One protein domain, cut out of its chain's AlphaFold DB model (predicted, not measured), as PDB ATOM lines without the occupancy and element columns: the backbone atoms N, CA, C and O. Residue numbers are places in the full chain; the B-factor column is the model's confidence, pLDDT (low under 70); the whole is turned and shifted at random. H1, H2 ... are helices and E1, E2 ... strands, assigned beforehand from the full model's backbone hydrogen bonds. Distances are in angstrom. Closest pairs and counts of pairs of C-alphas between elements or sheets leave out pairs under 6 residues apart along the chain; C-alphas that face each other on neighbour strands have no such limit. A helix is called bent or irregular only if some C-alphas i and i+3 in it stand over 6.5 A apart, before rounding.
ATOM      1  N   ALA A  47     393.782 474.970 454.865       95.81
ATOM      2  CA  ALA A  47     395.078 475.329 454.291       95.81
ATOM      3  C   ALA A  47     396.289 474.930 455.160       95.81
ATOM      4  O   ALA A  47     397.417 475.007 454.673       95.81
ATOM      5  N   ALA A  48     396.090 474.493 456.412       96.88
ATOM      6  CA  ALA A  48     397.175 474.275 457.374       96.88
ATOM      7  C   ALA A  48     398.188 473.240 456.884       96.88
ATOM      8  O   ALA A  48     399.376 473.539 456.774       96.88
ATOM      9  N   LEU A  49     397.719 472.035 456.554       96.50
ATOM     10  CA  LEU A  49     398.581 470.944 456.103       96.50
ATOM     11  C   LEU A  49     399.335 471.267 454.799       96.50
ATOM     12  O   LEU A  49     400.561 471.161 454.817       96.50
ATOM     13  N   PRO A  50     398.678 471.677 453.691       96.88
ATOM     14  CA  PRO A  50     399.388 471.941 452.440       96.88
ATOM     15  C   PRO A  50     400.429 473.061 452.578       96.88
ATOM     16  O   PRO A  50     401.546 472.903 452.090       96.88
ATOM     17  N   GLN A  51     400.115 474.154 453.286       97.31
ATOM     18  CA  GLN A  51     401.075 475.247 453.477       97.31
ATOM     19  C   GLN A  51     402.232 474.848 454.392       97.31
ATOM     20  O   GLN A  51     403.388 475.119 454.075       97.31
ATOM     21  N   THR A  52     401.941 474.173 455.507       97.62
ATOM     22  CA  THR A  52     402.970 473.734 456.459       97.62
ATOM     23  C   THR A  52     403.925 472.745 455.808       97.62
ATOM     24  O   THR A  52     405.137 472.886 455.960       97.62
ATOM     25  N   LEU A  53     403.405 471.776 455.050       97.62
ATOM     26  CA  LEU A  53     404.225 470.800 454.339       97.62
ATOM     27  C   LEU A  53     405.159 471.496 453.342       97.62
ATOM     28  O   LEU A  53     406.373 471.306 453.407       97.62
ATOM     29  N   HIS A  54     404.595 472.335 452.470       97.69
ATOM     30  CA  HIS A  54     405.346 473.013 451.417       97.69
ATOM     31  C   HIS A  54     406.408 473.971 451.972       97.69
ATOM     32  O   HIS A  54     407.548 473.964 451.515       97.69
ATOM     33  N   MET A  55     406.066 474.763 452.994       97.69
ATOM     34  CA  MET A  55     407.003 475.705 453.608       97.69
ATOM     35  C   MET A  55     408.110 474.990 454.393       97.69
ATOM     36  O   MET A  55     409.263 475.415 454.361       97.69
ATOM     37  N   THR A  56     407.791 473.891 455.083       97.31
ATOM     38  CA  THR A  56     408.796 473.120 455.835       97.31
ATOM     39  C   THR A  56     409.841 472.519 454.898       97.31
ATOM     40  O   THR A  56     411.040 472.639 455.148       97.31
ATOM     41  N   LEU A  57     409.394 471.910 453.795       97.56
ATOM     42  CA  LEU A  57     410.288 471.373 452.771       97.56
ATOM     43  C   LEU A  57     411.098 472.492 452.103       97.56
ATOM     44  O   LEU A  57     412.318 472.361 452.005       97.56
ATOM     45  N   ALA A  58     410.467 473.623 451.765       97.25
ATOM     46  CA  ALA A  58     411.151 474.786 451.199       97.25
ATOM     47  C   ALA A  58     412.282 475.285 452.109       97.25
ATOM     48  O   ALA A  58     413.386 475.554 451.640       97.25
ATOM     49  N   ALA A  59     412.035 475.373 453.419       96.94
ATOM     50  CA  ALA A  59     413.028 475.822 454.390       96.94
ATOM     51  C   ALA A  59     414.232 474.869 454.469       96.94
ATOM     52  O   ALA A  59     415.380 475.324 454.479       96.94
ATOM     53  N   TYR A  60     414.005 473.551 454.487       96.62
ATOM     54  CA  TYR A  60     415.094 472.568 454.488       96.62
ATOM     55  C   TYR A  60     415.847 472.511 453.158       96.62
ATOM     56  O   TYR A  60     417.074 472.415 453.168       96.62
ATOM     57  N   ALA A  61     415.148 472.634 452.028       97.38
ATOM     58  CA  ALA A  61     415.773 472.734 450.714       97.38
ATOM     59  C   ALA A  61     416.666 473.982 450.638       97.38
ATOM     60  O   ALA A  61     417.857 473.866 450.360       97.38
ATOM     61  N   ALA A  62     416.132 475.159 450.977       96.81
ATOM     62  CA  ALA A  62     416.863 476.423 450.926       96.81
ATOM     63  C   ALA A  62     418.092 476.430 451.847       96.81
ATOM     64  O   ALA A  62     419.188 476.798 451.426       96.81
ATOM     65  N   THR A  63     417.939 475.991 453.099       96.75
ATOM     66  CA  THR A  63     419.054 475.962 454.060       96.75
ATOM     67  C   THR A  63     420.090 474.896 453.709       96.75
ATOM     68  O   THR A  63     421.284 475.194 453.687       96.75
ATOM     69  N   GLY A  64     419.658 473.675 453.377       97.62
ATOM     70  CA  GLY A  64     420.549 472.573 453.016       97.62
ATOM     71  C   GLY A  64     421.346 472.861 451.744       97.62
ATOM     72  O   GLY A  64     422.573 472.739 451.743       97.62
ATOM     73  N   LEU A  65     420.672 473.319 450.682       97.44
ATOM     74  CA  LEU A  65     421.318 473.678 449.418       97.44
ATOM     75  C   LEU A  65     422.150 474.960 449.532       97.44
ATOM     76  O   LEU A  65     423.209 475.042 448.916       97.44
ATOM     77  N   GLY A  66     421.741 475.926 450.358       97.81
ATOM     78  CA  GLY A  66     422.538 477.121 450.644       97.81
ATOM     79  C   GLY A  66     423.873 476.780 451.313       97.81
ATOM     80  O   GLY A  66     424.932 477.208 450.851       97.81
ATOM     81  N   VAL A  67     423.846 475.936 452.352       98.19
ATOM     82  CA  VAL A  67     425.061 475.423 453.012       98.19
ATOM     83  C   VAL A  67     425.910 474.615 452.028       98.19
ATOM     84  O   VAL A  67     427.119 474.841 451.925       98.19
ATOM     85  N   ALA A  68     425.289 473.715 451.261       98.19
ATOM     86  CA  ALA A  68     425.974 472.937 450.233       98.19
ATOM     87  C   ALA A  68     426.669 473.843 449.203       98.19
ATOM     88  O   ALA A  68     427.848 473.649 448.922       98.19
ATOM     89  N   GLY A  69     425.994 474.877 448.698       97.88
ATOM     90  CA  GLY A  69     426.550 475.827 447.734       97.88
ATOM     91  C   GLY A  69     427.786 476.557 448.264       97.88
ATOM     92  O   GLY A  69     428.811 476.613 447.580       97.88
ATOM     93  N   ILE A  70     427.737 477.040 449.510       98.19
ATOM     94  CA  ILE A  70     428.881 477.701 450.159       98.19
ATOM     95  C   ILE A  70     430.075 476.740 450.255       98.19
ATOM     96  O   ILE A  70     431.187 477.081 449.843       98.19
ATOM     97  N   HIS A  71     429.870 475.521 450.760       98.31
ATOM     98  CA  HIS A  71     430.972 474.572 450.939       98.31
ATOM     99  C   HIS A  71     431.475 473.968 449.624       98.31
ATOM    100  O   HIS A  71     432.671 473.691 449.508       98.31
ATOM    101  N   ALA A  72     430.617 473.838 448.611       97.88
ATOM    102  CA  ALA A  72     431.025 473.498 447.252       97.88
ATOM    103  C   ALA A  72     431.960 474.574 446.682       97.88
ATOM    104  O   ALA A  72     433.044 474.251 446.195       97.88
ATOM    105  N   PHE A  73     431.605 475.854 446.823       98.19
ATOM    106  CA  PHE A  73     432.458 476.962 446.394       98.19
ATOM    107  C   PHE A  73     433.813 476.972 447.120       98.19
ATOM    108  O   PHE A  73     434.860 477.158 446.497       98.19
ATOM    109  N   LEU A  74     433.829 476.711 448.430       97.94
ATOM    110  CA  LEU A  74     435.075 476.621 449.197       97.94
ATOM    111  C   LEU A  74     435.941 475.417 448.786       97.94
ATOM    112  O   LEU A  74     437.169 475.528 448.772       97.94
ATOM    113  N   LEU A  75     435.336 474.289 448.400       97.81
ATOM    114  CA  LEU A  75     436.062 473.139 447.850       97.81
ATOM    115  C   LEU A  75     436.694 473.430 446.489       97.81
ATOM    116  O   LEU A  75     437.752 472.875 446.200       97.81
ATOM    117  N   LEU A  76     436.110 474.308 445.668       97.38
ATOM    118  CA  LEU A  76     436.750 474.731 444.416       97.38
ATOM    119  C   LEU A  76     438.085 475.441 444.675       97.38
ATOM    120  O   LEU A  76     439.014 475.283 443.885       97.38
ATOM    121  N   LYS A  77     438.199 476.167 445.795       96.62
ATOM    122  CA  LYS A  77     439.436 476.841 446.222       96.62
ATOM    123  C   LYS A  77     440.410 475.904 446.938       96.62
ATOM    124  O   LYS A  77     441.614 476.029 446.756       96.62
ATOM    125  N   ASN A  78     439.905 474.971 447.746       95.81
ATOM    126  CA  ASN A  78     440.719 473.985 448.453       95.81
ATOM    127  C   ASN A  78     440.072 472.592 448.424       95.81
ATOM    128  O   ASN A  78     439.321 472.208 449.328       95.81
ATOM    129  N   ARG A  79     440.408 471.814 447.390       94.62
ATOM    130  CA  ARG A  79     439.790 470.509 447.098       94.62
ATOM    131  C   ARG A  79     440.081 469.419 448.133       94.62
ATOM    132  O   ARG A  79     439.342 468.433 448.187       94.62
ATOM    133  N   THR A  80     441.129 469.576 448.942       96.50
ATOM    134  CA  THR A  80     441.551 468.587 449.950       96.50
ATOM    135  C   THR A  80     440.928 468.829 451.326       96.50
ATOM    136  O   THR A  80     441.134 468.029 452.236       96.50
ATOM    137  N   SER A  81     440.128 469.891 451.496       97.88
ATOM    138  CA  SER A  81     439.473 470.184 452.774       97.88
ATOM    139  C   SER A  81     438.430 469.123 453.140       97.88
ATOM    140  O   SER A  81     437.322 469.092 452.596       97.88
ATOM    141  N   ALA A  82     438.767 468.277 454.117       97.50
ATOM    142  CA  ALA A  82     437.852 467.285 454.677       97.50
ATOM    143  C   ALA A  82     436.627 467.937 455.339       97.50
ATOM    144  O   ALA A  82     435.512 467.441 455.191       97.50
ATOM    145  N   PHE A  83     436.816 469.085 456.000       97.81
ATOM    146  CA  PHE A  83     435.735 469.842 456.633       97.81
ATOM    147  C   PHE A  83     434.689 470.300 455.613       97.81
ATOM    148  O   PHE A  83     433.505 470.012 455.774       97.81
ATOM    149  N   ASN A  84     435.118 470.955 454.528       98.00
ATOM    150  CA  ASN A  84     434.177 471.433 453.513       98.00
ATOM    151  C   ASN A  84     433.483 470.270 452.795       98.00
ATOM    152  O   ASN A  84     432.312 470.382 452.451       98.00
ATOM    153  N   ARG A  85     434.172 469.136 452.611       97.94
ATOM    154  CA  ARG A  85     433.557 467.920 452.064       97.94
ATOM    155  C   ARG A  85     432.477 467.364 452.987       97.94
ATOM    156  O   ARG A  85     431.394 467.055 452.508       97.94
ATOM    157  N   ALA A  86     432.740 467.276 454.288       98.12
ATOM    158  CA  ALA A  86     431.751 466.819 455.259       98.12
ATOM    159  C   ALA A  86     430.538 467.763 455.325       98.12
ATOM    160  O   ALA A  86     429.400 467.302 455.269       98.12
ATOM    161  N   ALA A  87     430.772 469.076 455.377       97.75
ATOM    162  CA  ALA A  87     429.706 470.071 455.429       97.75
ATOM    163  C   ALA A  87     428.854 470.094 454.147       97.75
ATOM    164  O   ALA A  87     427.628 470.136 454.235       97.75
ATOM    165  N   LEU A  88     429.482 469.975 452.968       98.19
ATOM    166  CA  LEU A  88     428.783 469.793 451.694       98.19
ATOM    167  C   LEU A  88     427.880 468.553 451.733       98.19
ATOM    168  O   LEU A  88     426.701 468.647 451.404       98.19
ATOM    169  N   THR A  89     428.412 467.406 452.167       98.12
ATOM    170  CA  THR A  89     427.642 466.159 452.263       98.12
ATOM    171  C   THR A  89     426.447 466.306 453.202       98.12
ATOM    172  O   THR A  89     425.346 465.912 452.837       98.12
ATOM    173  N   ILE A  90     426.625 466.902 454.386       97.69
ATOM    174  CA  ILE A  90     425.525 467.119 455.341       97.69
ATOM    175  C   ILE A  90     424.460 468.049 454.742       97.69
ATOM    176  O   ILE A  90     423.272 467.742 454.825       97.69
ATOM    177  N   GLY A  91     424.874 469.150 454.105       97.88
ATOM    178  CA  GLY A  91     423.958 470.074 453.435       97.88
ATOM    179  C   GLY A  91     423.131 469.383 452.350       97.88
ATOM    180  O   GLY A  91     421.910 469.530 452.320       97.88
ATOM    181  N   LEU A  92     423.769 468.551 451.520       98.00
ATOM    182  CA  LEU A  92     423.089 467.770 450.484       98.00
ATOM    183  C   LEU A  92     422.167 466.688 451.058       98.00
ATOM    184  O   LEU A  92     421.078 466.496 450.526       98.00
ATOM    185  N   LEU A  93     422.549 466.016 452.149       98.00
ATOM    186  CA  LEU A  93     421.703 465.010 452.804       98.00
ATOM    187  C   LEU A  93     420.392 465.597 453.343       98.00
ATOM    188  O   LEU A  93     419.396 464.884 453.411       98.00
ATOM    189  N   VAL A  94     420.382 466.879 453.713       96.19
ATOM    190  CA  VAL A  94     419.167 467.585 454.150       96.19
ATOM    191  C   VAL A  94     418.425 468.198 452.959       96.19
ATOM    192  O   VAL A  94     417.218 468.015 452.817       96.19
ATOM    193  N   GLY A  95     419.144 468.919 452.097       97.25
ATOM    194  CA  GLY A  95     418.551 469.719 451.030       97.25
ATOM    195  C   GLY A  95     418.055 468.901 449.840       97.25
ATOM    196  O   GLY A  95     416.981 469.194 449.323       97.25
ATOM    197  N   ALA A  96     418.785 467.866 449.413       97.00
ATOM    198  CA  ALA A  96     418.436 467.117 448.205       97.00
ATOM    199  C   ALA A  96     417.120 466.327 448.343       97.00
ATOM    200  O   ALA A  96     416.282 466.446 447.448       97.00
ATOM    201  N   PRO A  97     416.850 465.596 449.446       97.62
ATOM    202  CA  PRO A  97     415.547 464.956 449.625       97.62
ATOM    203  C   PRO A  97     414.403 465.973 449.683       97.62
ATOM    204  O   PRO A  97     413.353 465.748 449.086       97.62
ATOM    205  N   ALA A  98     414.609 467.108 450.361       96.88
ATOM    206  CA  ALA A  98     413.610 468.169 450.439       96.88
ATOM    207  C   ALA A  98     413.319 468.774 449.058       96.88
ATOM    208  O   ALA A  98     412.155 468.942 448.713       96.88
ATOM    209  N   ALA A  99     414.352 469.017 448.247       96.00
ATOM    210  CA  ALA A  99     414.218 469.515 446.882       96.00
ATOM    211  C   ALA A  99     413.444 468.539 445.982       96.00
ATOM    212  O   ALA A  99     412.563 468.966 445.250       96.00
ATOM    213  N   VAL A 100     413.690 467.228 446.091       95.94
ATOM    214  CA  VAL A 100     412.939 466.210 445.328       95.94
ATOM    215  C   VAL A 100     411.465 466.152 445.749       95.94
ATOM    216  O   VAL A 100     410.585 465.962 444.913       95.94
ATOM    217  N   LEU A 101     411.171 466.321 447.041       96.75
ATOM    218  CA  LEU A 101     409.797 466.321 447.557       96.75
ATOM    219  C   LEU A 101     409.069 467.659 447.334       96.75
ATOM    220  O   LEU A 101     407.836 467.707 447.404       96.75
ATOM    221  N   GLN A 102     409.804 468.741 447.065       96.56
ATOM    222  CA  GLN A 102     409.260 470.091 446.964       96.56
ATOM    223  C   GLN A 102     408.199 470.223 445.859       96.56
ATOM    224  O   GLN A 102     407.106 470.692 446.195       96.56
ATOM    225  N   PRO A 103     408.410 469.758 444.606       93.88
ATOM    226  CA  PRO A 103     407.398 469.847 443.550       93.88
ATOM    227  C   PRO A 103     406.100 469.114 443.897       93.88
ATOM    228  O   PRO A 103     405.015 469.628 443.644       93.88
ATOM    229  N   ILE A 104     406.195 467.955 444.560       94.38
ATOM    230  CA  ILE A 104     405.024 467.174 444.990       94.38
ATOM    231  C   ILE A 104     404.203 467.975 446.007       94.38
ATOM    232  O   ILE A 104     402.985 468.092 445.890       94.38
ATOM    233  N   SER A 105     404.865 468.565 447.005       96.31
ATOM    234  CA  SER A 105     404.177 469.427 447.971       96.31
ATOM    235  C   SER A 105     403.618 470.704 447.331       96.31
ATOM    236  O   SER A 105     402.573 471.190 447.761       96.31
ATOM    237  N   GLY A 106     404.292 471.224 446.300       93.94
ATOM    238  CA  GLY A 106     403.866 472.378 445.512       93.94
ATOM    239  C   GLY A 106     402.579 472.105 444.750       93.94
ATOM    240  O   GLY A 106     401.647 472.892 444.856       93.94
ATOM    241  N   ASP A 107     402.475 470.954 444.090       92.69
ATOM    242  CA  ASP A 107     401.242 470.504 443.438       92.69
ATOM    243  C   ASP A 107     400.077 470.390 444.442       92.69
ATOM    244  O   ASP A 107     398.994 470.939 444.227       92.69
ATOM    245  N   ILE A 108     400.313 469.775 445.608       94.38
ATOM    246  CA  ILE A 108     399.307 469.685 446.679       94.38
ATOM    247  C   ILE A 108     398.858 471.088 447.137       94.38
ATOM    248  O   ILE A 108     397.661 471.324 447.351       94.38
ATOM    249  N   ALA A 109     399.796 472.028 447.281       94.44
ATOM    250  CA  ALA A 109     399.511 473.406 447.668       94.44
ATOM    251  C   ALA A 109     398.751 474.174 446.573       94.44
ATOM    252  O   ALA A 109     397.722 474.783 446.875       94.44
ATOM    253  N   ALA A 110     399.181 474.085 445.314       92.12
ATOM    254  CA  ALA A 110     398.545 474.725 444.164       92.12
ATOM    255  C   ALA A 110     397.097 474.251 443.992       92.12
ATOM    256  O   ALA A 110     396.184 475.062 443.853       92.12
ATOM    257  N   ARG A 111     396.838 472.949 444.146       92.38
ATOM    258  CA  ARG A 111     395.478 472.386 444.136       92.38
ATOM    259  C   ARG A 111     394.615 472.873 445.292       92.38
ATOM    260  O   ARG A 111     393.399 473.023 445.158       92.38
ATOM    261  N   SER A 112     395.222 473.098 446.457       94.12
ATOM    262  CA  SER A 112     394.520 473.703 447.588       94.12
ATOM    263  C   SER A 112     394.111 475.144 447.276       94.12
ATOM    264  O   SER A 112     392.969 475.515 447.555       94.12
ATOM    265  N   VAL A 113     395.009 475.921 446.659       94.44
ATOM    266  CA  VAL A 113     394.746 477.292 446.196       94.44
ATOM    267  C   VAL A 113     393.667 477.295 445.117       94.44
ATOM    268  O   VAL A 113     392.703 478.038 445.254       94.44
ATOM    269  N   ALA A 114     393.743 476.410 444.124       92.25
ATOM    270  CA  ALA A 114     392.758 476.298 443.050       92.25
ATOM    271  C   ALA A 114     391.319 476.170 443.566       92.25
ATOM    272  O   ALA A 114     390.410 476.840 443.083       92.25
ATOM    273  N   ARG A 115     391.117 475.328 444.588       91.62
ATOM    274  CA  ARG A 115     389.789 475.062 445.155       91.62
ATOM    275  C   ARG A 115     389.290 476.137 446.115       91.62
ATOM    276  O   ARG A 115     388.086 476.247 446.311       91.62
ATOM    277  N   ARG A 116     390.189 476.864 446.782       92.19
ATOM    278  CA  ARG A 116     389.834 477.723 447.930       92.19
ATOM    279  C   ARG A 116     390.061 479.205 447.681       92.19
ATOM    280  O   ARG A 116     389.438 480.035 448.330       92.19
ATOM    281  N   GLN A 117     390.980 479.531 446.785       93.88
ATOM    282  CA  GLN A 117     391.418 480.883 446.460       93.88
ATOM    283  C   GLN A 117     391.651 480.998 444.940       93.88
ATOM    284  O   GLN A 117     392.766 481.306 444.513       93.88
ATOM    285  N   PRO A 118     390.618 480.757 444.106       93.31
ATOM    286  CA  PRO A 118     390.760 480.706 442.650       93.31
ATOM    287  C   PRO A 118     391.306 482.009 442.053       93.31
ATOM    288  O   PRO A 118     392.074 481.963 441.104       93.31
ATOM    289  N   VAL A 119     391.011 483.163 442.664       95.00
ATOM    290  CA  VAL A 119     391.565 484.468 442.259       95.00
ATOM    291  C   VAL A 119     393.094 484.495 442.344       95.00
ATOM    292  O   VAL A 119     393.747 485.105 441.503       95.00
ATOM    293  N   LYS A 120     393.688 483.817 443.336       94.12
ATOM    294  CA  LYS A 120     395.149 483.731 443.451       94.12
ATOM    295  C   LYS A 120     395.745 482.831 442.385       94.12
ATOM    296  O   LYS A 120     396.754 483.213 441.815       94.12
ATOM    297  N   LEU A 121     395.117 481.687 442.100       93.38
ATOM    298  CA  LEU A 121     395.549 480.822 440.999       93.38
ATOM    299  C   LEU A 121     395.463 481.571 439.663       93.38
ATOM    300  O   LEU A 121     396.416 481.575 438.898       93.38
ATOM    301  N   ALA A 122     394.353 482.267 439.419       93.44
ATOM    302  CA  ALA A 122     394.164 483.058 438.211       93.44
ATOM    303  C   ALA A 122     395.220 484.168 438.077       93.44
ATOM    304  O   ALA A 122     395.687 484.440 436.981       93.44
ATOM    305  N   ALA A 123     395.640 484.777 439.189       94.31
ATOM    306  CA  ALA A 123     396.736 485.742 439.193       94.31
ATOM    307  C   ALA A 123     398.123 485.103 439.010       94.31
ATOM    308  O   ALA A 123     398.991 485.744 438.432       94.31
ATOM    309  N   MET A 124     398.343 483.879 439.505       92.56
ATOM    310  CA  MET A 124     399.590 483.125 439.301       92.56
ATOM    311  C   MET A 124     399.804 482.759 437.833       92.56
ATOM    312  O   MET A 124     400.941 482.728 437.395       92.56
ATOM    313  N   GLU A 125     398.724 482.535 437.086       90.44
ATOM    314  CA  GLU A 125     398.746 482.057 435.694       90.44
ATOM    315  C   GLU A 125     398.340 483.133 434.670       90.44
ATOM    316  O   GLU A 125     398.106 482.826 433.504       90.44
ATOM    317  N   GLU A 126     398.163 484.384 435.112       91.38
ATOM    318  CA  GLU A 126     397.607 485.492 434.308       91.38
ATOM    319  C   GLU A 126     396.302 485.138 433.559       91.38
ATOM    320  O   GLU A 126     395.997 485.642 432.476       91.38
ATOM    321  N   LEU A 127     395.466 484.289 434.161       92.25
ATOM    322  CA  LEU A 127     394.200 483.860 433.582       92.25
ATOM    323  C   LEU A 127     393.116 484.922 433.811       92.25
ATOM    324  O   LEU A 127     392.457 484.965 434.853       92.25
ATOM    325  N   TYR A 128     392.885 485.774 432.815       92.56
ATOM    326  CA  TYR A 128     391.853 486.814 432.902       92.56
ATOM    327  C   TYR A 128     390.433 486.276 432.697       92.56
ATOM    328  O   TYR A 128     389.529 486.611 433.459       92.56
ATOM    329  N   GLU A 129     390.233 485.421 431.697       93.56
ATOM    330  CA  GLU A 129     388.917 484.893 431.330       93.56
ATOM    331  C   GLU A 129     388.670 483.517 431.950       93.56
ATOM    332  O   GLU A 129     389.529 482.639 431.891       93.56
ATOM    333  N   THR A 130     387.468 483.298 432.489       93.56
ATOM    334  CA  THR A 130     387.043 481.972 432.961       93.56
ATOM    335  C   THR A 130     386.895 481.028 431.776       93.56
ATOM    336  O   THR A 130     386.150 481.317 430.840       93.56
ATOM    337  N   ARG A 131     387.588 479.886 431.806       90.31
ATOM    338  CA  ARG A 131     387.594 478.928 430.691       90.31
ATOM    339  C   ARG A 131     387.589 477.489 431.193       90.31
ATOM    340  O   ARG A 131     388.194 477.170 432.216       90.31
ATOM    341  N   ALA A 132     386.900 476.620 430.457       90.25
ATOM    342  CA  ALA A 132     387.043 475.175 430.603       90.25
ATOM    343  C   ALA A 132     388.310 474.730 429.867       90.25
ATOM    344  O   ALA A 132     388.569 475.212 428.764       90.25
ATOM    345  N   GLY A 133     389.093 473.833 430.463       85.69
ATOM    346  CA  GLY A 133     390.347 473.396 429.848       85.69
ATOM    347  C   GLY A 133     391.389 474.504 429.723       85.69
ATOM    348  O   GLY A 133     392.010 474.660 428.673       85.69
ATOM    349  N   ALA A 134     391.551 475.288 430.788       86.81
ATOM    350  CA  ALA A 134     392.492 476.392 430.836       86.81
ATOM    351  C   ALA A 134     393.930 475.907 430.552       86.81
ATOM    352  O   ALA A 134     394.340 474.855 431.069       86.81
ATOM    353  N   PRO A 135     394.688 476.647 429.725       86.00
ATOM    354  CA  PRO A 135     396.090 476.353 429.479       86.00
ATOM    355  C   PRO A 135     396.947 476.714 430.698       86.00
ATOM    356  O   PRO A 135     396.559 477.558 431.502       86.00
ATOM    357  N   LEU A 136     398.106 476.066 430.816       82.12
ATOM    358  CA  LEU A 136     399.198 476.510 431.688       82.12
ATOM    359  C   LEU A 136     400.146 477.376 430.855       82.12
ATOM    360  O   LEU A 136     400.553 476.932 429.778       82.12
ATOM    361  N   THR A 137     400.513 478.558 431.340       79.50
ATOM    362  CA  THR A 137     401.448 479.445 430.633       79.50
ATOM    363  C   THR A 137     402.850 479.260 431.202       79.50
ATOM    364  O   THR A 137     403.066 479.421 432.395       79.50
ATOM    365  N   LEU A 138     403.821 478.912 430.356       71.94
ATOM    366  CA  LEU A 138     405.229 478.796 430.737       71.94
ATOM    367  C   LEU A 138     406.043 479.962 430.165       71.94
ATOM    368  O   LEU A 138     406.123 480.136 428.942       71.94
ATOM    369  N   GLY A 139     406.715 480.711 431.042       67.31
ATOM    370  CA  GLY A 139     407.646 481.770 430.655       67.31
ATOM    371  C   GLY A 139     406.985 482.833 429.761       67.31
ATOM    372  O   GLY A 139     405.860 483.235 430.032       67.31
ATOM    373  N   PRO A 140     407.627 483.303 428.671       62.91
ATOM    374  CA  PRO A 140     407.133 484.429 427.870       62.91
ATOM    375  C   PRO A 140     405.944 484.081 426.943       62.91
ATOM    376  O   PRO A 140     405.854 484.623 425.842       62.91
ATOM    377  N   GLY A 141     405.040 483.186 427.359       68.38
ATOM    378  CA  GLY A 141     403.774 482.917 426.666       68.38
ATOM    379  C   GLY A 141     403.653 481.551 425.986       68.38
ATOM    380  O   GLY A 141     402.881 481.419 425.037       68.38
ATOM    381  N   ILE A 142     404.403 480.528 426.414       76.69
ATOM    382  CA  ILE A 142     404.195 479.165 425.902       76.69
ATOM    383  C   ILE A 142     402.990 478.556 426.622       76.69
ATOM    384  O   ILE A 142     403.103 478.112 427.761       76.69
ATOM    385  N   GLU A 143     401.842 478.514 425.954       83.50
ATOM    386  CA  GLU A 143     400.635 477.882 426.489       83.50
ATOM    387  C   GLU A 143     400.636 476.368 426.230       83.50
ATOM    388  O   GLU A 143     400.728 475.915 425.086       83.50
ATOM    389  N   ILE A 144     400.477 475.573 427.289       82.56
ATOM    390  CA  ILE A 144     400.190 474.138 427.198       82.56
ATOM    391  C   ILE A 144     398.682 473.945 427.415       82.56
ATOM    392  O   ILE A 144     398.207 474.120 428.543       82.56
ATOM    393  N   PRO A 145     397.908 473.570 426.376       83.94
ATOM    394  CA  PRO A 145     396.460 473.409 426.483       83.94
ATOM    395  C   PRO A 145     396.060 472.409 427.571       83.94
ATOM    396  O   PRO A 145     396.721 471.383 427.741       83.94
ATOM    397  N   TYR A 146     394.962 472.683 428.284       83.88
ATOM    398  CA  TYR A 146     394.379 471.835 429.340       83.88
ATOM    399  C   TYR A 146     395.260 471.572 430.573       83.88
ATOM    400  O   TYR A 146     394.775 470.996 431.551       83.88
ATOM    401  N   ALA A 147     396.534 471.972 430.558       81.56
ATOM    402  CA  ALA A 147     397.485 471.630 431.607       81.56
ATOM    403  C   ALA A 147     397.104 472.247 432.956       81.56
ATOM    404  O   ALA A 147     397.161 471.550 433.966       81.56
ATOM    405  N   LEU A 148     396.634 473.498 432.987       83.69
ATOM    406  CA  LEU A 148     396.218 474.137 434.236       83.69
ATOM    407  C   LEU A 148     394.980 473.455 434.829       83.69
ATOM    408  O   LEU A 148     394.966 473.151 436.020       83.69
ATOM    409  N   SER A 149     393.972 473.140 434.011       83.06
ATOM    410  CA  SER A 149     392.788 472.384 434.455       83.06
ATOM    411  C   SER A 149     393.160 471.005 435.007       83.06
ATOM    412  O   SER A 149     392.722 470.625 436.097       83.06
ATOM    413  N   LEU A 150     394.029 470.280 434.296       83.75
ATOM    414  CA  LEU A 150     394.496 468.959 434.703       83.75
ATOM    415  C   LEU A 150     395.304 469.016 436.008       83.75
ATOM    416  O   LEU A 150     395.076 468.207 436.906       83.75
ATOM    417  N   LEU A 151     396.220 469.974 436.148       83.56
ATOM    418  CA  LEU A 151     397.050 470.113 437.345       83.56
ATOM    419  C   LEU A 151     396.236 470.583 438.553       83.56
ATOM    420  O   LEU A 151     396.394 470.046 439.647       83.56
ATOM    421  N   ALA A 152     395.323 471.535 438.366       83.88
ATOM    422  CA  ALA A 152     394.531 472.110 439.447       83.88
ATOM    423  C   ALA A 152     393.416 471.171 439.949       83.88
ATOM    424  O   ALA A 152     393.149 471.099 441.158       83.88
ATOM    425  N   PHE A 153     392.769 470.434 439.040       87.81
ATOM    426  CA  PHE A 153     391.544 469.683 439.337       87.81
ATOM    427  C   PHE A 153     391.593 468.189 438.984       87.81
ATOM    428  O   PHE A 153     390.655 467.484 439.343       87.81
ATOM    429  N   HIS A 154     392.667 467.685 438.361       86.50
ATOM    430  CA  HIS A 154     392.738 466.334 437.769       86.50
ATOM    431  C   HIS A 154     391.671 466.050 436.708       86.50
ATOM    432  O   HIS A 154     391.358 464.897 436.424       86.50
ATOM    433  N   ASP A 155     391.130 467.100 436.103       88.31
ATOM    434  CA  ASP A 155     390.156 466.999 435.031       88.31
ATOM    435  C   ASP A 155     390.565 467.994 433.938       88.31
ATOM    436  O   ASP A 155     390.567 469.204 434.187       88.31
ATOM    437  N   PRO A 156     390.940 467.519 432.734       87.88
ATOM    438  CA  PRO A 156     391.347 468.395 431.643       87.88
ATOM    439  C   PRO A 156     390.218 469.329 431.194       87.88
ATOM    440  O   PRO A 156     390.498 470.340 430.568       87.88
ATOM    441  N   HIS A 157     388.956 469.046 431.520       89.69
ATOM    442  CA  HIS A 157     387.810 469.879 431.162       89.69
ATOM    443  C   HIS A 157     387.294 470.734 432.323       89.69
ATOM    444  O   HIS A 157     386.307 471.452 432.155       89.69
ATOM    445  N   ALA A 158     387.973 470.724 433.476       89.38
ATOM    446  CA  ALA A 158     387.592 471.560 434.606       89.38
ATOM    447  C   ALA A 158     387.586 473.046 434.229       89.38
ATOM    448  O   ALA A 158     388.498 473.551 433.558       89.38
ATOM    449  N   VAL A 159     386.555 473.746 434.704       91.38
ATOM    450  CA  VAL A 159     386.431 475.198 434.583       91.38
ATOM    451  C   VAL A 159     387.337 475.860 435.610       91.38
ATOM    452  O   VAL A 159     387.169 475.664 436.813       91.38
ATOM    453  N   VAL A 160     388.280 476.667 435.129       91.94
ATOM    454  CA  VAL A 160     389.136 477.501 435.971       91.94
ATOM    455  C   VAL A 160     388.593 478.923 435.929       91.94
ATOM    456  O   VAL A 160     388.420 479.503 434.856       91.94
ATOM    457  N   GLN A 161     388.280 479.469 437.101       94.00
ATOM    458  CA  GLN A 161     387.789 480.836 437.239       94.00
ATOM    459  C   GLN A 161     388.902 481.830 436.888       94.00
ATOM    460  O   GLN A 161     389.981 481.770 437.470       94.00
ATOM    461  N   GLY A 162     388.616 482.751 435.969       94.19
ATOM    462  CA  GLY A 162     389.511 483.847 435.611       94.19
ATOM    463  C   GLY A 162     389.309 485.084 436.489       94.19
ATOM    464  O   GLY A 162     388.315 485.214 437.210       94.19
ATOM    465  N   LEU A 163     390.247 486.025 436.404       95.06
ATOM    466  CA  LEU A 163     390.228 487.276 437.168       95.06
ATOM    467  C   LEU A 163     388.985 488.140 436.883       95.06
ATOM    468  O   LEU A 163     388.441 488.749 437.803       95.06
ATOM    469  N   ASN A 164     388.479 488.145 435.645       96.06
ATOM    470  CA  ASN A 164     387.319 488.948 435.230       96.06
ATOM    471  C   ASN A 164     386.003 488.526 435.904       96.06
ATOM    472  O   ASN A 164     385.033 489.279 435.875       96.06
ATOM    473  N   ALA A 165     385.968 487.357 436.554       94.94
ATOM    474  CA  ALA A 165     384.819 486.914 437.343       94.94
ATOM    475  C   ALA A 165     384.701 487.615 438.712       94.94
ATOM    476  O   ALA A 165     383.696 487.433 439.397       94.94
ATOM    477  N   VAL A 166     385.712 488.383 439.136       95.06
ATOM    478  CA  VAL A 166     385.777 489.037 440.453       95.06
ATOM    479  C   VAL A 166     386.001 490.544 440.286       95.06
ATOM    480  O   VAL A 166     386.732 490.943 439.374       95.06
ATOM    481  N   PRO A 167     385.414 491.410 441.139       96.56
ATOM    482  CA  PRO A 167     385.633 492.852 441.066       96.56
ATOM    483  C   PRO A 167     387.119 493.223 441.075       96.56
ATOM    484  O   PRO A 167     387.891 492.721 441.889       96.56
ATOM    485  N   ARG A 168     387.522 494.168 440.215       93.75
ATOM    486  CA  ARG A 168     388.928 494.596 440.068       93.75
ATOM    487  C   ARG A 168     389.576 495.058 441.381       93.75
ATOM    488  O   ARG A 168     390.786 494.929 441.533       93.75
ATOM    489  N   ALA A 169     388.786 495.581 442.319       95.88
ATOM    490  CA  ALA A 169     389.255 496.009 443.638       95.88
ATOM    491  C   ALA A 169     389.733 494.846 444.532       95.88
ATOM    492  O   ALA A 169     390.508 495.072 445.455       95.88
ATOM    493  N   GLU A 170     389.296 493.617 444.253       94.06
ATOM    494  CA  GLU A 170     389.688 492.407 444.987       94.06
ATOM    495  C   GLU A 170     390.849 491.662 444.313       94.06
ATOM    496  O   GLU A 170     391.293 490.617 444.794       94.06
ATOM    497  N   TRP A 171     391.355 492.174 443.187       95.00
ATOM    498  CA  TRP A 171     392.467 491.535 442.501       95.00
ATOM    499  C   TRP A 171     393.759 491.734 443.292       95.00
ATOM    500  O   TRP A 171     394.048 492.846 443.746       95.00
ATOM    501  N   PRO A 172     394.596 490.693 443.408       95.00
ATOM    502  CA  PRO A 172     395.963 490.887 443.850       95.00
ATOM    503  C   PRO A 172     396.755 491.657 442.780       95.00
ATOM    504  O   PRO A 172     396.313 491.848 441.645       95.00
ATOM    505  N   ASN A 173     397.970 492.074 443.127       96.25
ATOM    506  CA  ASN A 173     398.904 492.628 442.152       96.25
ATOM    507  C   ASN A 173     399.353 491.522 441.176       96.25
ATOM    508  O   ASN A 173     400.289 490.784 441.475       96.25
ATOM    509  N   VAL A 174     398.651 491.394 440.044       94.19
ATOM    510  CA  VAL A 174     398.802 490.274 439.097       94.19
ATOM    511  C   VAL A 174     400.244 490.109 438.605       94.19
ATOM    512  O   VAL A 174     400.783 489.032 438.839       94.19
ATOM    513  N   PRO A 175     400.923 491.141 438.052       92.44
ATOM    514  CA  PRO A 175     402.298 490.969 437.581       92.44
ATOM    515  C   PRO A 175     403.247 490.498 438.686       92.44
ATOM    516  O   PRO A 175     404.085 489.633 438.465       92.44
ATOM    517  N   LEU A 176     403.106 491.039 439.901       94.62
ATOM    518  CA  LEU A 176     403.956 490.634 441.018       94.62
ATOM    519  C   LEU A 176     403.728 489.165 441.394       94.62
ATOM    520  O   LEU A 176     404.691 488.453 441.664       94.62
ATOM    521  N   VAL A 177     402.471 488.717 441.424       94.00
ATOM    522  CA  VAL A 177     402.123 487.331 441.765       94.00
ATOM    523  C   VAL A 177     402.610 486.365 440.687       94.00
ATOM    524  O   VAL A 177     403.273 485.393 441.043       94.00
ATOM    525  N   HIS A 178     402.339 486.647 439.411       90.75
ATOM    526  CA  HIS A 178     402.741 485.796 438.290       90.75
ATOM    527  C   HIS A 178     404.261 485.619 438.227       90.75
ATOM    528  O   HIS A 178     404.760 484.504 438.345       90.75
ATOM    529  N   TRP A 179     405.022 486.718 438.198       90.81
ATOM    530  CA  TRP A 179     406.485 486.634 438.144       90.81
ATOM    531  C   TRP A 179     407.092 485.959 439.377       90.81
ATOM    532  O   TRP A 179     408.084 485.241 439.265       90.81
ATOM    533  N   SER A 180     406.501 486.157 440.559       93.19
ATOM    534  CA  SER A 180     406.954 485.456 441.767       93.19
ATOM    535  C   SER A 180     406.716 483.947 441.668       93.19
ATOM    536  O   SER A 180     407.559 483.169 442.113       93.19
ATOM    537  N   PHE A 181     405.582 483.533 441.094       91.25
ATOM    538  CA  PHE A 181     405.243 482.129 440.886       91.25
ATOM    539  C   PHE A 181     406.178 481.473 439.863       91.25
ATOM    540  O   PHE A 181     406.782 480.446 440.172       91.25
ATOM    541  N   ASP A 182     406.400 482.118 438.721       89.06
ATOM    542  CA  ASP A 182     407.288 481.626 437.664       89.06
ATOM    543  C   ASP A 182     408.727 481.451 438.149       89.06
ATOM    544  O   ASP A 182     409.343 480.408 437.918       89.06
ATOM    545  N   ILE A 183     409.266 482.439 438.873       91.56
ATOM    546  CA  ILE A 183     410.610 482.346 439.458       91.56
ATOM    547  C   ILE A 183     410.675 481.190 440.461       91.56
ATOM    548  O   ILE A 183     411.636 480.422 440.451       91.56
ATOM    549  N   MET A 184     409.661 481.043 441.318       93.94
ATOM    550  CA  MET A 184     409.612 479.971 442.313       93.94
ATOM    551  C   MET A 184     409.596 478.584 441.656       93.94
ATOM    552  O   MET A 184     410.379 477.723 442.053       93.94
ATOM    553  N   VAL A 185     408.735 478.364 440.658       89.19
ATOM    554  CA  VAL A 185     408.643 477.083 439.939       89.19
ATOM    555  C   VAL A 185     409.930 476.805 439.166       89.19
ATOM    556  O   VAL A 185     410.454 475.694 439.238       89.19
ATOM    557  N   SER A 186     410.488 477.820 438.502       87.94
ATOM    558  CA  SER A 186     411.732 477.696 437.730       87.94
ATOM    559  C   SER A 186     412.934 477.334 438.602       87.94
ATOM    560  O   SER A 186     413.770 476.544 438.185       87.94
ATOM    561  N   LEU A 187     413.037 477.887 439.816       89.38
ATOM    562  CA  LEU A 187     414.104 477.534 440.762       89.38
ATOM    563  C   LEU A 187     413.894 476.165 441.425       89.38
ATOM    564  O   LEU A 187     414.846 475.591 441.950       89.38
ATOM    565  N   GLY A 188     412.650 475.682 441.467       82.25
ATOM    566  CA  GLY A 188     412.281 474.405 442.077       82.25
ATOM    567  C   GLY A 188     412.305 473.202 441.129       82.25
ATOM    568  O   GLY A 188     412.126 472.084 441.613       82.25
ATOM    569  N   THR A 189     412.493 473.429 439.825       76.75
ATOM    570  CA  THR A 189     412.554 472.403 438.765       76.75
ATOM    571  C   THR A 189     414.002 472.096 438.404       76.75
ATOM    572  O   THR A 189     414.328 470.894 438.278       76.75
TER     573      THR A 189
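Overview. This is residues 47 to 189 of the 189 residues of an uncharacterized protein of Gemmatimonadetes bacterium 13_1_40CM_66_11 (UniProt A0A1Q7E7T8). The model is a long helical hairpin, H1 and the bent helix H2, with a small head at one end. The second arm of H2, H2b, runs into the head, where H3 and H4 pack on it; H5 packs on H3 and folds back toward the bend of H2, and a small two-strand hairpin, E1 and E2, sits beside H4. The printed part has 143 residues with five named helices and two named strands, in the order H1, H2, H3, E1, E2, H4, H5; the class is mostly helix, and the sheet, E1 - E2, is antiparallel. The whole is loose, with a radius of gyration of the C-alphas of 18.8 A, and only just elongated, spanning 60 by 30 by 29 A.

Arrangement. E1, residues 136 to 138, and E2, residues 142 to 144, form an antiparallel hairpin at 150 degrees, with N 138 and O 142 at 2.8 A and N 144 and O 136 at 2.8 A, within hydrogen-bond range. The closest C-alphas of E1 and H4, residues 147 to 153, are those of Leu 136 and Leu 148, 4.6 A apart. H2, residues 82 to 116, was assigned as one helix by its hydrogen bonds but is bent, with C-alphas 100 and 103 6.9 A apart; its arms, H2a, residues 82 to 100, and H2b, residues 103 to 116, stand at a steep tilt of 37 degrees, only just past shallow. H4 touches H2b, closest at the C-alphas of Arg 111 and Ala 152, 4.8 A. H3, residues 118 to 124, touches residues 110 to 114 of H2b alone, closest at the C-alphas of Ala 114 and Leu 121, 5.7 A. H5, residues 174 to 188, touches H3, closest at the C-alphas of Met 124 and His 178, 4.3 A. H5 is close to but not clearly touching H2b, with the C-alphas of Pro 103 and Gly 188 closest at 6.8 A. H1, residues 48 to 77, and H2a form a helical hairpin at a shallow tilt of 29 degrees, opposite ways, closest at the C-alphas of Gly 64 and Gly 95, 4.0 A. H1 is apart from H3, H4 and H5. Every O i to N i+4 pair is within hydrogen-bond range in H2b, H3, H4 and H5; in H1 it is 25 of 26, in H2a 13 of 15.

Along the chain. H1 runs 43.8 A from C-alpha 48 at (397.175, 474.275, 457.374). H2a is 26.6 A long, with a kink of 29 degrees near residue 94, and H2b is 19.7 A long. H3 measures 9.7 A, H4 9.9 A, E1 6.5 A and E2 6.6 A. H5 is 21.0 A long and ends at C-alpha 188 at (412.281, 474.405, 442.077).

Size, cuts and confidence. The two C-alphas farthest apart, those of Thr 80 and Pro 167, are 61.6 A apart. The printed part has no cut. The links H3 to E1 and H4 to H5 are long, the latter residues 154 to 173; residues 131 to 132 pair with 159 to 160, antiparallel. Mean pLDDT of the printed part is 92.5, and residues 139 to 141 are under 70.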